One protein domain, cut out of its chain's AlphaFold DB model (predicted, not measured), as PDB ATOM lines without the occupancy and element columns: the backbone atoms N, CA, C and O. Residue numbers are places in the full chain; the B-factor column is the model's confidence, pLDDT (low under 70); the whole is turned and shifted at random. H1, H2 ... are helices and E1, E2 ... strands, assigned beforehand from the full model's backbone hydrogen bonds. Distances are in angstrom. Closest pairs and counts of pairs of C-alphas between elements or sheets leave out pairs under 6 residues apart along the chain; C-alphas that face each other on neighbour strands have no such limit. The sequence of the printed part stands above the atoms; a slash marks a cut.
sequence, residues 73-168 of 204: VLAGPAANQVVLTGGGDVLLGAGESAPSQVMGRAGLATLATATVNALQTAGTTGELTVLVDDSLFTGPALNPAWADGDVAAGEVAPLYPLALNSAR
ATOM      1  N   VAL A  73       3.330  77.097  49.284       98.31
ATOM      2  CA  VAL A  73       2.242  76.437  50.006       98.31
ATOM      3  C   VAL A  73       2.234  74.960  49.631       98.31
ATOM      4  O   VAL A  73       2.243  74.617  48.451       98.31
ATOM      5  N   LEU A  74       2.267  74.093  50.639       97.44
ATOM      6  CA  LEU A  74       2.242  72.636  50.499       97.44
ATOM      7  C   LEU A  74       0.951  72.072  51.104       97.44
ATOM      8  O   LEU A  74       0.335  72.713  51.955       97.44
ATOM      9  N   ALA A  75       0.561  70.859  50.710       95.62
ATOM     10  CA  ALA A  75      -0.510  70.139  51.396       95.62
ATOM     11  C   ALA A  75      -0.130  69.890  52.865       95.62
ATOM     12  O   ALA A  75       1.011  69.541  53.182       95.62
ATOM     13  N   GLY A  76      -1.089  70.092  53.762       94.94
ATOM     14  CA  GLY A  76      -0.925  69.830  55.182       94.94
ATOM     15  C   GLY A  76      -1.111  68.356  55.541       94.94
ATOM     16  O   GLY A  76      -1.484  67.536  54.703       94.94
ATOM     17  N   PRO A  77      -0.857  67.997  56.808       94.00
ATOM     18  CA  PRO A  77      -0.991  66.618  57.270       94.00
ATOM     19  C   PRO A  77      -2.451  66.133  57.336       94.00
ATOM     20  O   PRO A  77      -2.674  64.929  57.446       94.00
ATOM     21  N   ALA A  78      -3.433  67.038  57.270       92.88
ATOM     22  CA  ALA A  78      -4.855  66.722  57.145       92.88
ATOM     23  C   ALA A  78      -5.448  67.306  55.851       92.88
ATOM     24  O   ALA A  78      -4.933  68.283  55.311       92.88
ATOM     25  N   ALA A  79      -6.559  66.732  55.379       87.38
ATOM     26  CA  ALA A  79      -7.175  67.073  54.091       87.38
ATOM     27  C   ALA A  79      -7.616  68.546  53.963       87.38
ATOM     28  O   ALA A  79      -7.640  69.082  52.862       87.38
ATOM     29  N   ASN A  80      -7.937  69.210  55.075       90.75
ATOM     30  CA  ASN A  80      -8.326  70.620  55.120       90.75
ATOM     31  C   ASN A  80      -7.188  71.535  55.610       90.75
ATOM     32  O   ASN A  80      -7.436  72.600  56.176       90.75
ATOM     33  N   GLN A  81      -5.937  71.102  55.452       95.88
ATOM     34  CA  GLN A  81      -4.761  71.853  55.877       95.88
ATOM     35  C   GLN A  81      -3.827  72.144  54.713       95.88
ATOM     36  O   GLN A  81      -3.613  71.312  53.833       95.88
ATOM     37  N   VAL A  82      -3.193  73.308  54.777       98.12
ATOM     38  CA  VAL A  82      -2.047  73.672  53.942       98.12
ATOM     39  C   VAL A  82      -0.931  74.242  54.810       98.12
ATOM     40  O   VAL A  82      -1.183  74.717  55.915       98.12
ATOM     41  N   VAL A  83       0.306  74.194  54.326       98.56
ATOM     42  CA  VAL A  83       1.493  74.688  55.034       98.56
ATOM     43  C   VAL A  83       2.167  75.772  54.202       98.56
ATOM     44  O   VAL A  83       2.757  75.478  53.163       98.56
ATOM     45  N   LEU A  84       2.115  77.019  54.672       98.38
ATOM     46  CA  LEU A  84       2.919  78.127  54.164       98.38
ATOM     47  C   LEU A  84       4.355  77.970  54.667       98.38
ATOM     48  O   LEU A  84       4.619  78.096  55.859       98.38
ATOM     49  N   THR A  85       5.281  77.688  53.760       98.12
ATOM     50  CA  THR A  85       6.684  77.394  54.068       98.12
ATOM     51  C   THR A  85       7.574  78.546  53.616       98.12
ATOM     52  O   THR A  85       7.597  78.884  52.427       98.12
ATOM     53  N   GLY A  86       8.309  79.136  54.561       97.25
ATOM     54  CA  GLY A  86       9.283  80.194  54.295       97.25
ATOM     55  C   GLY A  86      10.590  79.641  53.730       97.25
ATOM     56  O   GLY A  86      11.197  78.748  54.319       97.25
ATOM     57  N   GLY A  87      11.035  80.174  52.591       96.31
ATOM     58  CA  GLY A  87      12.290  79.776  51.943       96.31
ATOM     59  C   GLY A  87      13.431  80.780  52.072       96.31
ATOM     60  O   GLY A  87      14.418  80.625  51.366       96.31
ATOM     61  N   GLY A  88      13.297  81.813  52.910       95.75
ATOM     62  CA  GLY A  88      14.295  82.874  53.081       95.75
ATOM     63  C   GLY A  88      14.047  84.137  52.251       95.75
ATOM     64  O   GLY A  88      14.925  84.992  52.187       95.75
ATOM     65  N   ASP A  89      12.878  84.275  51.617       95.19
ATOM     66  CA  ASP A  89      12.518  85.513  50.921       95.19
ATOM     67  C   ASP A  89      12.137  86.596  51.938       95.19
ATOM     68  O   ASP A  89      11.130  86.487  52.644       95.19
ATOM     69  N   VAL A  90      12.971  87.633  52.016       92.31
ATOM     70  CA  VAL A  90      12.760  88.788  52.895       92.31
ATOM     71  C   VAL A  90      12.081  89.959  52.187       92.31
ATOM     72  O   VAL A  90      11.765  90.950  52.836       92.31
ATOM     73  N   LEU A  91      11.850  89.868  50.875       93.56
ATOM     74  CA  LEU A  91      11.284  90.939  50.053       93.56
ATOM     75  C   LEU A  91       9.800  90.717  49.733       93.56
ATOM     76  O   LEU A  91       9.241  91.405  48.876       93.56
ATOM     77  N   LEU A  92       9.160  89.758  50.403       95.25
ATOM     78  CA  LEU A  92       7.785  89.361  50.136       95.25
ATOM     79  C   LEU A  92       6.812  90.517  50.414       95.25
ATOM     80  O   LEU A  92       6.867  91.164  51.462       95.25
ATOM     81  N   GLY A  93       5.898  90.764  49.478       94.69
ATOM     82  CA  GLY A  93       4.810  91.726  49.642       94.69
ATOM     83  C   GLY A  93       3.541  91.062  50.179       94.69
ATOM     84  O   GLY A  93       3.277  89.892  49.908       94.69
ATOM     85  N   ALA A  94       2.715  91.812  50.912       93.62
ATOM     86  CA  ALA A  94       1.405  91.318  51.355       93.62
ATOM     87  C   ALA A  94       0.379  91.223  50.204       93.62
ATOM     88  O   ALA A  94      -0.520  90.387  50.246       93.62
ATOM     89  N   GLY A  95       0.515  92.081  49.188       94.56
ATOM     90  CA  GLY A  95      -0.408  92.189  48.057       94.56
ATOM     91  C   GLY A  95      -0.117  91.214  46.915       94.56
ATOM     92  O   GLY A  95       0.439  90.131  47.111       94.56
ATOM     93  N   GLU A  96      -0.526  91.606  45.709       97.94
ATOM     94  CA  GLU A  96      -0.208  90.882  44.479       97.94
ATOM     95  C   GLU A  96       1.284  90.986  44.141       97.94
ATOM     96  O   GLU A  96       1.980  91.915  44.547       97.94
ATOM     97  N   SER A  97       1.782  90.005  43.393       97.75
ATOM     98  CA  SER A  97       3.152  89.999  42.891       97.75
ATOM     99  C   SER A  97       3.337  91.125  41.881       97.75
ATOM    100  O   SER A  97       2.560  91.243  40.935       97.75
ATOM    101  N   ALA A  98       4.403  91.906  42.040       97.00
ATOM    102  CA  ALA A  98       4.772  92.983  41.132       97.00
ATOM    103  C   ALA A  98       6.155  92.694  40.515       97.00
ATOM    104  O   ALA A  98       7.166  93.140  41.053       97.00
ATOM    105  N   PRO A  99       6.252  91.963  39.382       95.88
ATOM    106  CA  PRO A  99       7.527  91.447  38.858       95.88
ATOM    107  C   PRO A  99       8.617  92.493  38.576       95.88
ATOM    108  O   PRO A  99       9.798  92.145  38.517       95.88
ATOM    109  N   SER A 100       8.230  93.756  38.379       95.62
ATOM    110  CA  SER A 100       9.131  94.891  38.158       95.62
ATOM    111  C   SER A 100       9.664  95.528  39.445       95.62
ATOM    112  O   SER A 100      10.602  96.318  39.379       95.62
ATOM    113  N   GLN A 101       9.091  95.204  40.604       93.00
ATOM    114  CA  GLN A 101       9.501  95.746  41.895       93.00
ATOM    115  C   GLN A 101      10.577  94.877  42.547       93.00
ATOM    116  O   GLN A 101      10.677  93.676  42.293       93.00
ATOM    117  N   VAL A 102      11.390  95.496  43.408       91.31
ATOM    118  CA  VAL A 102      12.310  94.774  44.301       91.31
ATOM    119  C   VAL A 102      11.529  94.257  45.507       91.31
ATOM    120  O   VAL A 102      11.457  93.052  45.728       91.31
ATOM    121  N   MET A 103      10.894  95.170  46.246       91.62
ATOM    122  CA  MET A 103       9.988  94.829  47.338       91.62
ATOM    123  C   MET A 103       8.619  94.453  46.776       91.62
ATOM    124  O   MET A 103       8.050  95.210  45.996       91.62
ATOM    125  N   GLY A 104       8.084  93.297  47.152       93.44
ATOM    126  CA  GLY A 104       6.816  92.807  46.614       93.44
ATOM    127  C   GLY A 104       6.922  92.190  45.221       93.44
ATOM    128  O   GLY A 104       5.896  91.980  44.575       93.44
ATOM    129  N   ARG A 105       8.139  91.851  44.754       95.50
ATOM    130  CA  ARG A 105       8.316  91.090  43.503       95.50
ATOM    131  C   ARG A 105       7.441  89.839  43.492       95.50
ATOM    132  O   ARG A 105       6.756  89.568  42.510       95.50
ATOM    133  N   ALA A 106       7.482  89.103  44.599       96.69
ATOM    134  CA  ALA A 106       6.531  88.063  44.945       96.69
ATOM    135  C   ALA A 106       5.548  88.608  45.990       96.69
ATOM    136  O   ALA A 106       5.940  89.335  46.908       96.69
ATOM    137  N   GLY A 107       4.276  88.246  45.844       96.62
ATOM    138  CA  GLY A 107       3.185  88.708  46.696       96.62
ATOM    139  C   GLY A 107       2.381  87.561  47.304       96.62
ATOM    140  O   GLY A 107       2.048  86.588  46.619       96.62
ATOM    141  N   LEU A 108       2.040  87.680  48.589       97.00
ATOM    142  CA  LEU A 108       1.229  86.694  49.306       97.00
ATOM    143  C   LEU A 108      -0.185  86.559  48.737       97.00
ATOM    144  O   LEU A 108      -0.697  85.442  48.708       97.00
ATOM    145  N   ALA A 109      -0.804  87.639  48.248       98.00
ATOM    146  CA  ALA A 109      -2.135  87.552  47.648       98.00
ATOM    147  C   ALA A 109      -2.117  86.672  46.388       98.00
ATOM    148  O   ALA A 109      -2.969  85.803  46.228       98.00
ATOM    149  N   THR A 110      -1.086  86.804  45.545       98.50
ATOM    150  CA  THR A 110      -0.911  85.934  44.369       98.50
ATOM    151  C   THR A 110      -0.722  84.472  44.768       98.50
ATOM    152  O   THR A 110      -1.341  83.590  44.172       98.50
ATOM    153  N   LEU A 111       0.104  84.201  45.787       98.25
ATOM    154  CA  LEU A 111       0.313  82.842  46.288       98.25
ATOM    155  C   LEU A 111      -0.981  82.244  46.864       98.25
ATOM    156  O   LEU A 111      -1.274  81.071  46.630       98.25
ATOM    157  N   ALA A 112      -1.778  83.047  47.571       98.19
ATOM    158  CA  ALA A 112      -3.070  82.637  48.105       98.19
ATOM    159  C   ALA A 112      -4.058  82.283  46.982       98.19
ATOM    160  O   ALA A 112      -4.634  81.196  47.007       98.19
ATOM    161  N   THR A 113      -4.193  83.128  45.954       98.38
ATOM    162  CA  THR A 113      -5.046  82.845  44.788       98.38
ATOM    163  C   THR A 113      -4.622  81.565  44.071       98.38
ATOM    164  O   THR A 113      -5.459  80.708  43.792       98.38
ATOM    165  N   ALA A 114      -3.321  81.386  43.822       98.25
ATOM    166  CA  ALA A 114      -2.804  80.167  43.201       98.25
ATOM    167  C   ALA A 114      -3.108  78.915  44.044       98.25
ATOM    168  O   ALA A 114      -3.493  77.879  43.504       98.25
ATOM    169  N   THR A 115      -2.993  79.029  45.370       97.69
ATOM    170  CA  THR A 115      -3.317  77.950  46.311       97.69
ATOM    171  C   THR A 115      -4.799  77.589  46.251       97.69
ATOM    172  O   THR A 115      -5.137  76.415  46.116       97.69
ATOM    173  N   VAL A 116      -5.694  78.581  46.309       96.06
ATOM    174  CA  VAL A 116      -7.146  78.362  46.248       96.06
ATOM    175  C   VAL A 116      -7.543  77.688  44.935       96.06
ATOM    176  O   VAL A 116      -8.268  76.696  44.964       96.06
ATOM    177  N   ASN A 117      -7.014  78.148  43.798       97.06
ATOM    178  CA  ASN A 117      -7.293  77.547  42.489       97.06
ATOM    179  C   ASN A 117      -6.845  76.075  42.422       97.06
ATOM    180  O   ASN A 117      -7.561  75.222  41.888       97.06
ATOM    181  N   ALA A 118      -5.675  75.757  42.985       96.31
ATOM    182  CA  ALA A 118      -5.174  74.387  43.043       96.31
ATOM    183  C   ALA A 118      -6.066  73.489  43.922       96.31
ATOM    184  O   ALA A 118      -6.389  72.369  43.529       96.31
ATOM    185  N   LEU A 119      -6.514  73.992  45.075       95.25
ATOM    186  CA  LEU A 119      -7.404  73.267  45.988       95.25
ATOM    187  C   LEU A 119      -8.798  73.034  45.391       95.25
ATOM    188  O   LEU A 119      -9.338  71.937  45.507       95.25
ATOM    189  N   GLN A 120      -9.357  74.029  44.700       94.06
ATOM    190  CA  GLN A 120     -10.626  73.888  43.981       94.06
ATOM    191  C   GLN A 120     -10.530  72.834  42.877       94.06
ATOM    192  O   GLN A 120     -11.411  71.985  42.758       94.06
ATOM    193  N   THR A 121      -9.431  72.833  42.117       95.56
ATOM    194  CA  THR A 121      -9.164  71.810  41.092       95.56
ATOM    195  C   THR A 121      -9.069  70.406  41.701       95.56
ATOM    196  O   THR A 121      -9.509  69.435  41.092       95.56
ATOM    197  N   ALA A 122      -8.547  70.297  42.925       92.56
ATOM    198  CA  ALA A 122      -8.484  69.051  43.687       92.56
ATOM    199  C   ALA A 122      -9.811  68.669  44.378       92.56
ATOM    200  O   ALA A 122      -9.868  67.647  45.063       92.56
ATOM    201  N   GLY A 123     -10.871  69.473  44.235       93.62
ATOM    202  CA  GLY A 123     -12.172  69.233  44.860       93.62
ATOM    203  C   GLY A 123     -12.200  69.477  46.373       93.62
ATOM    204  O   GLY A 123     -13.107  68.999  47.051       93.62
ATOM    205  N   THR A 124     -11.221  70.194  46.930       92.88
ATOM    206  CA  THR A 124     -11.225  70.559  48.350       92.88
ATOM    207  C   THR A 124     -12.296  71.613  48.621       92.88
ATOM    208  O   THR A 124     -12.350  72.650  47.961       92.88
ATOM    209  N   THR A 125     -13.133  71.370  49.629       89.38
ATOM    210  CA  THR A 125     -14.223  72.268  50.033       89.38
ATOM    211  C   THR A 125     -14.198  72.525  51.534       89.38
ATOM    212  O   THR A 125     -13.750  71.675  52.302       89.38
ATOM    213  N   GLY A 126     -14.773  73.650  51.956       90.25
ATOM    214  CA  GLY A 126     -14.936  73.990  53.366       90.25
ATOM    215  C   GLY A 126     -13.786  74.823  53.927       90.25
ATOM    216  O   GLY A 126     -13.005  75.420  53.188       90.25
ATOM    217  N   GLU A 127     -13.730  74.903  55.253       93.44
ATOM    218  CA  GLU A 127     -12.745  75.717  55.961       93.44
ATOM    219  C   GLU A 127     -11.342  75.108  55.868       93.44
ATOM    220  O   GLU A 127     -11.141  73.919  56.136       93.44
ATOM    221  N   LEU A 128     -10.365  75.947  55.522       94.38
ATOM    222  CA  LEU A 128      -8.957  75.582  55.437       94.38
ATOM    223  C   LEU A 128      -8.200  76.107  56.652       94.38
ATOM    224  O   LEU A 128      -8.250  77.291  56.974       94.38
ATOM    225  N   THR A 129      -7.416  75.240  57.277       96.81
ATOM    226  CA  THR A 129      -6.428  75.645  58.274       96.81
ATOM    227  C   THR A 129      -5.078  75.872  57.594       96.81
ATOM    228  O   THR A 129      -4.509  74.960  56.990       96.81
ATOM    229  N   VAL A 130      -4.535  77.082  57.728       97.31
ATOM    230  CA  VAL A 130      -3.191  77.424  57.243       97.31
ATOM    231  C   VAL A 130      -2.190  77.260  58.381       97.31
ATOM    232  O   VAL A 130      -2.262  77.937  59.405       97.31
ATOM    233  N   LEU A 131      -1.242  76.352  58.195       98.19
ATOM    234  CA  LEU A 131      -0.085  76.178  59.062       98.19
ATOM    235  C   LEU A 131       1.089  76.984  58.500       98.19
ATOM    236  O   LEU A 131       1.179  77.186  57.292       98.19
ATOM    237  N   VAL A 132       2.004  77.418  59.366       97.00
ATOM    238  CA  VAL A 132       3.231  78.117  58.960       97.00
ATOM    239  C   VAL A 132       4.435  77.265  59.341       97.00
ATOM    240  O   VAL A 132       4.559  76.844  60.493       97.00
ATOM    241  N   ASP A 133       5.312  77.022  58.373       96.62
ATOM    242  CA  ASP A 133       6.628  76.430  58.577       96.62
ATOM    243  C   ASP A 133       7.711  77.508  58.430       96.62
ATOM    244  O   ASP A 133       8.048  77.956  57.329       96.62
ATOM    245  N   ASP A 134       8.234  77.927  59.581       93.88
ATOM    246  CA  ASP A 134       9.333  78.875  59.743       93.88
ATOM    247  C   ASP A 134      10.636  78.184  60.198       93.88
ATOM    248  O   ASP A 134      11.530  78.831  60.742       93.88
ATOM    249  N   SER A 135      10.739  76.861  60.040       94.69
ATOM    250  CA  SER A 135      11.809  76.056  60.644       94.69
ATOM    251  C   SER A 135      13.129  76.038  59.869       94.69
ATOM    252  O   SER A 135      14.108  75.489  60.372       94.69
ATOM    253  N   LEU A 136      13.179  76.647  58.676       96.06
ATOM    254  CA  LEU A 136      14.386  76.690  57.840       96.06
ATOM    255  C   LEU A 136      15.575  77.341  58.562       96.06
ATOM    256  O   LEU A 136      16.708  76.897  58.393       96.06
ATOM    257  N   PHE A 137      15.330  78.385  59.355       94.44
ATOM    258  CA  PHE A 137      16.363  79.010  60.178       94.44
ATOM    259  C   PHE A 137      16.289  78.471  61.606       94.44
ATOM    260  O   PHE A 137      15.215  78.332  62.189       94.44
ATOM    261  N   THR A 138      17.456  78.189  62.182       93.50
ATOM    262  CA  THR A 138      17.605  77.716  63.563       93.50
ATOM    263  C   THR A 138      18.475  78.675  64.364       93.50
ATOM    264  O   THR A 138      19.337  79.340  63.796       93.50
ATOM    265  N   GLY A 139      18.320  78.677  65.687       94.00
ATOM    266  CA  GLY A 139      19.059  79.571  66.581       94.00
ATOM    267  C   GLY A 139      18.255  80.818  66.964       94.00
ATOM    268  O   GLY A 139      17.054  80.883  66.688       94.00
ATOM    269  N   PRO A 140      18.876  81.781  67.667       93.75
ATOM    270  CA  PRO A 140      18.193  82.991  68.096       93.75
ATOM    271  C   PRO A 140      17.894  83.903  66.896       93.75
ATOM    272  O   PRO A 140      18.740  84.097  66.027       93.75
ATOM    273  N   ALA A 141      16.694  84.489  66.864       92.00
ATOM    274  CA  ALA A 141      16.279  85.390  65.781       92.00
ATOM    275  C   ALA A 141      17.035  86.734  65.797       92.00
ATOM    276  O   ALA A 141      17.108  87.415  64.780       92.00
ATOM    277  N   LEU A 142      17.611  87.112  66.940       93.56
ATOM    278  CA  LEU A 142      18.493  88.264  67.097       93.56
ATOM    279  C   LEU A 142      19.860  87.780  67.576       93.56
ATOM    280  O   LEU A 142      19.940  86.898  68.432       93.56
ATOM    281  N   ASN A 143      20.934  88.367  67.049       93.06
ATOM    282  CA  ASN A 143      22.266  88.098  67.572       93.06
ATOM    283  C   ASN A 143      22.385  88.725  68.977       93.06
ATOM    284  O   ASN A 143      22.228  89.939  69.091       93.06
ATOM    285  N   PRO A 144      22.689  87.943  70.032       92.25
ATOM    286  CA  PRO A 144      22.799  88.464  71.396       92.25
ATOM    287  C   PRO A 144      23.946  89.469  71.592       92.25
ATOM    288  O   PRO A 144      24.004  90.116  72.628       92.25
ATOM    289  N   ALA A 145      24.867  89.591  70.629       93.19
ATOM    290  CA  ALA A 145      25.942  90.581  70.649       93.19
ATOM    291  C   ALA A 145      25.550  91.943  70.042       93.19
ATOM    292  O   ALA A 145      26.370  92.860  70.046       93.19
ATOM    293  N   TRP A 146      24.348  92.086  69.475       93.50
ATOM    294  CA  TRP A 146      23.876  93.377  68.971       93.50
ATOM    295  C   TRP A 146      23.477  94.311  70.108       93.50
ATOM    296  O   TRP A 146      22.935  93.878  71.122       93.50
ATOM    297  N   ALA A 147      23.730  95.606  69.921       92.50
ATOM    298  CA  ALA A 147      23.320  96.615  70.880       92.50
ATOM    299  C   ALA A 147      21.797  96.802  70.837       92.50
ATOM    300  O   ALA A 147      21.217  97.006  69.768       92.50
ATOM    301  N   ASP A 148      21.155  96.819  72.006       90.12
ATOM    302  CA  ASP A 148      19.704  97.029  72.121       90.12
ATOM    303  C   ASP A 148      19.247  98.342  71.464       90.12
ATOM    304  O   ASP A 148      18.143  98.422  70.922       90.12
ATOM    305  N   GLY A 149      20.111  99.366  71.477       89.50
ATOM    306  CA  GLY A 149      19.870 100.654  70.826       89.50
ATOM    307  C   GLY A 149      19.698 100.544  69.309       89.50
ATOM    308  O   GLY A 149      18.767 101.142  68.774       89.50
ATOM    309  N   ASP A 150      20.515  99.734  68.632       87.81
ATOM    310  CA  ASP A 150      20.439  99.535  67.176       87.81
ATOM    311  C   ASP A 150      19.175  98.758  66.788       87.81
ATOM    312  O   ASP A 150      18.515  99.055  65.788       87.81
ATOM    313  N   VAL A 151      18.786  97.788  67.621       86.75
ATOM    314  CA  VAL A 151      17.535  97.037  67.448       86.75
ATOM    315  C   VAL A 151      16.334  97.972  67.623       86.75
ATOM    316  O   VAL A 151      15.433  97.996  66.785       86.75
ATOM    317  N   ALA A 152      16.323  98.786  68.684       84.12
ATOM    318  CA  ALA A 152      15.255  99.751  68.939       84.12
ATOM    319  C   ALA A 152      15.169 100.834  67.848       84.12
ATOM    320  O   ALA A 152      14.069 101.259  67.482       84.12
ATOM    321  N   ALA A 153      16.312 101.248  67.300       83.31
ATOM    322  CA  ALA A 153      16.405 102.196  66.195       83.31
ATOM    323  C   ALA A 153      15.924 101.622  64.851       83.31
ATOM    324  O   ALA A 153      15.722 102.391  63.919       83.31
ATOM    325  N   GLY A 154      15.680 100.310  64.755       82.25
ATOM    326  CA  GLY A 154      15.229  99.664  63.521       82.25
ATOM    327  C   GLY A 154      16.338  99.408  62.502       82.25
ATOM    328  O   GLY A 154      16.042  99.020  61.373       82.25
ATOM    329  N   GLU A 155      17.603  99.561  62.900       84.88
ATOM    330  CA  GLU A 155      18.765  99.201  62.074       84.88
ATOM    331  C   GLU A 155      18.889  97.682  61.910       84.88
ATOM    332  O   GLU A 155      19.514  97.179  60.971       84.88
ATOM    333  N   VAL A 156      18.268  96.935  62.829       88.06
ATOM    334  CA  VAL A 156      18.332  95.484  62.873       88.06
ATOM    335  C   VAL A 156      16.960  94.876  63.144       88.06
ATOM    336  O   VAL A 156      16.295  95.211  64.121       88.06
ATOM    337  N   ALA A 157      16.557  93.936  62.290       88.50
ATOM    338  CA  ALA A 157      15.330  93.166  62.444       88.50
ATOM    339  C   ALA A 157      15.637  91.706  62.819       88.50
ATOM    340  O   ALA A 157      16.673  91.180  62.405       88.50
ATOM    341  N   PRO A 158      14.743  91.020  63.557       89.81
ATOM    342  CA  PRO A 158      14.859  89.583  63.768       89.81
ATOM    343  C   PRO A 158      14.869  88.803  62.443       89.81
ATOM    344  O   PRO A 158      14.087  89.094  61.535       89.81
ATOM    345  N   LEU A 159      15.729  87.789  62.337       91.06
ATOM    346  CA  LEU A 159      15.846  86.944  61.151       91.06
ATOM    347  C   LEU A 159      14.836  85.792  61.196       91.06
ATOM    348  O   LEU A 159      14.889  84.931  62.074       91.06
ATOM    349  N   TYR A 160      13.978  85.735  60.180       92.75
ATOM    350  CA  TYR A 160      13.039  84.643  59.927       92.75
ATOM    351  C   TYR A 160      13.114  84.218  58.455       92.75
ATOM    352  O   TYR A 160      13.421  85.052  57.601       92.75
ATOM    353  N   PRO A 161      12.795  82.954  58.116       94.62
ATOM    354  CA  PRO A 161      12.775  82.500  56.722       94.62
ATOM    355  C   PRO A 161      11.535  82.976  55.946       94.62
ATOM    356  O   PRO A 161      11.346  82.610  54.787       94.62
ATOM    357  N   LEU A 162      10.677  83.770  56.589       92.50
ATOM    358  CA  LEU A 162       9.522  84.433  56.010       92.50
ATOM    359  C   LEU A 162       9.466  85.850  56.585       92.50
ATOM    360  O   LEU A 162       9.252  86.008  57.788       92.50
ATOM    361  N   ALA A 163       9.654  86.869  55.748       91.62
ATOM    362  CA  ALA A 163       9.523  88.259  56.169       91.62
ATOM    363  C   ALA A 163       8.770  89.071  55.118       91.62
ATOM    364  O   ALA A 163       8.984  88.905  53.921       91.62
ATOM    365  N   LEU A 164       7.903  89.968  55.585       92.00
ATOM    366  CA  LEU A 164       7.262  90.954  54.728       92.00
ATOM    367  C   LEU A 164       8.110  92.213  54.681       92.00
ATOM    368  O   LEU A 164       8.559  92.681  55.724       92.00
ATOM    369  N   ASN A 165       8.274  92.783  53.491       90.44
ATOM    370  CA  ASN A 165       8.828  94.123  53.310       90.44
ATOM    371  C   ASN A 165      10.201  94.356  53.990       90.44
ATOM    372  O   ASN A 165      10.433  95.417  54.565       90.44
ATOM    373  N   SER A 166      11.105  93.373  54.007       88.94
ATOM    374  CA  SER A 166      12.350  93.389  54.802       88.94
ATOM    375  C   SER A 166      12.124  93.664  56.293       88.94
ATOM    376  O   SER A 166      12.871  94.418  56.915       88.94
ATOM    377  N   ALA A 167      11.064  93.078  56.853       88.00
ATOM    378  CA  ALA A 167      10.575  93.296  58.214       88.00
ATOM    379  C   ALA A 167      10.176  94.754  58.529       88.00
ATOM    380  O   ALA A 167      10.035  95.126  59.696       88.00
ATOM    381  N   ARG A 168       9.945  95.580  57.500       82.06
ATOM    382  CA  ARG A 168       9.423  96.940  57.652       82.06
ATOM    383  C   ARG A 168       7.903  96.915  57.690       82.06
ATOM    384  O   ARG A 168       7.253  96.222  56.911       82.06
TER     385      ARG A 168
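Overview. This is residues 73 to 168 of the 204 residues of the protein "D-alanyl-D-alanine carboxypeptidase" of Arthrobacter sp. Hiyo4 (UniProt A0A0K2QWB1). A small three-stranded sheet, E1, E2 and E4, with the long helix H1 packed on one face of it, makes one end of a loose, flat model, and a long loop through residues 134 to 161 runs out to the short helix H2 at the far end and comes back. Between the two ends a short parallel pair of strands, E3 and E5, lies near the middle, and residues 93 to 107 make a wide loop between E3 and H1. The printed part has 96 residues with five named strands and two named helices, in the order E1 E2 E3 H1 E4 H2 E5; the larger sheet has the order E1, E2, E4 and is mixed. The class is mixed, helices and strands, with under half of the residues in named elements. The whole is loose, with a radius of gyration of the C-alphas of 16.3 A and spans of 52 by 33 by 18 A.

Along the chain. E1, residues 73 to 75, begins at C-alpha 73 (2.242, 76.437, 50.006). E2, residues 81 to 85, is 12.8 A long, and E3 holds residues 89 to 92. H1, residues 108 to 121, is 19.9 A long and begins at C-alpha 108 (1.229, 86.694, 49.306). E4, residues 129 to 133, is 13.1 A long. H2 is residues 148 to 152, and E5, residues 162 to 164, ends at C-alpha 164 (7.262, 90.954, 54.728).

Arrangement. E1 and E2 form an antiparallel hairpin at 143 degrees, with N 74 and O 83 2.9 A apart. E2, the inner strand, is parallel to E4 at 27 degrees, with N 84 and O 131 2.8 A apart. H1 is on this sheet, the two making two layers, a helix on one face of a sheet; the closest C-alphas of E1 and H1 are those of Val 73 and Thr 115, 6.8 A apart. E2 and H1 are near each other, with 5 pairs of C-alphas within 10 A. E3 and E5 are parallel at 29 degrees, with N 163 and O 89 3.5 A apart. The closest C-alphas of E2 and E5, those of Thr 85 and Leu 162, are 7.8 A apart. H2 is not on the larger sheet and is apart from H1. In H1 and H2 every O i to N i+4 pair is within hydrogen-bond range.

Size, cuts and confidence. The two C-alphas farthest apart, those of Gly 123 and Gly 149, are 51.8 A apart. The links E3 to H1 and E4 to H2 are long. The printed part has no cut, and no printed residue is under 70 in pLDDT.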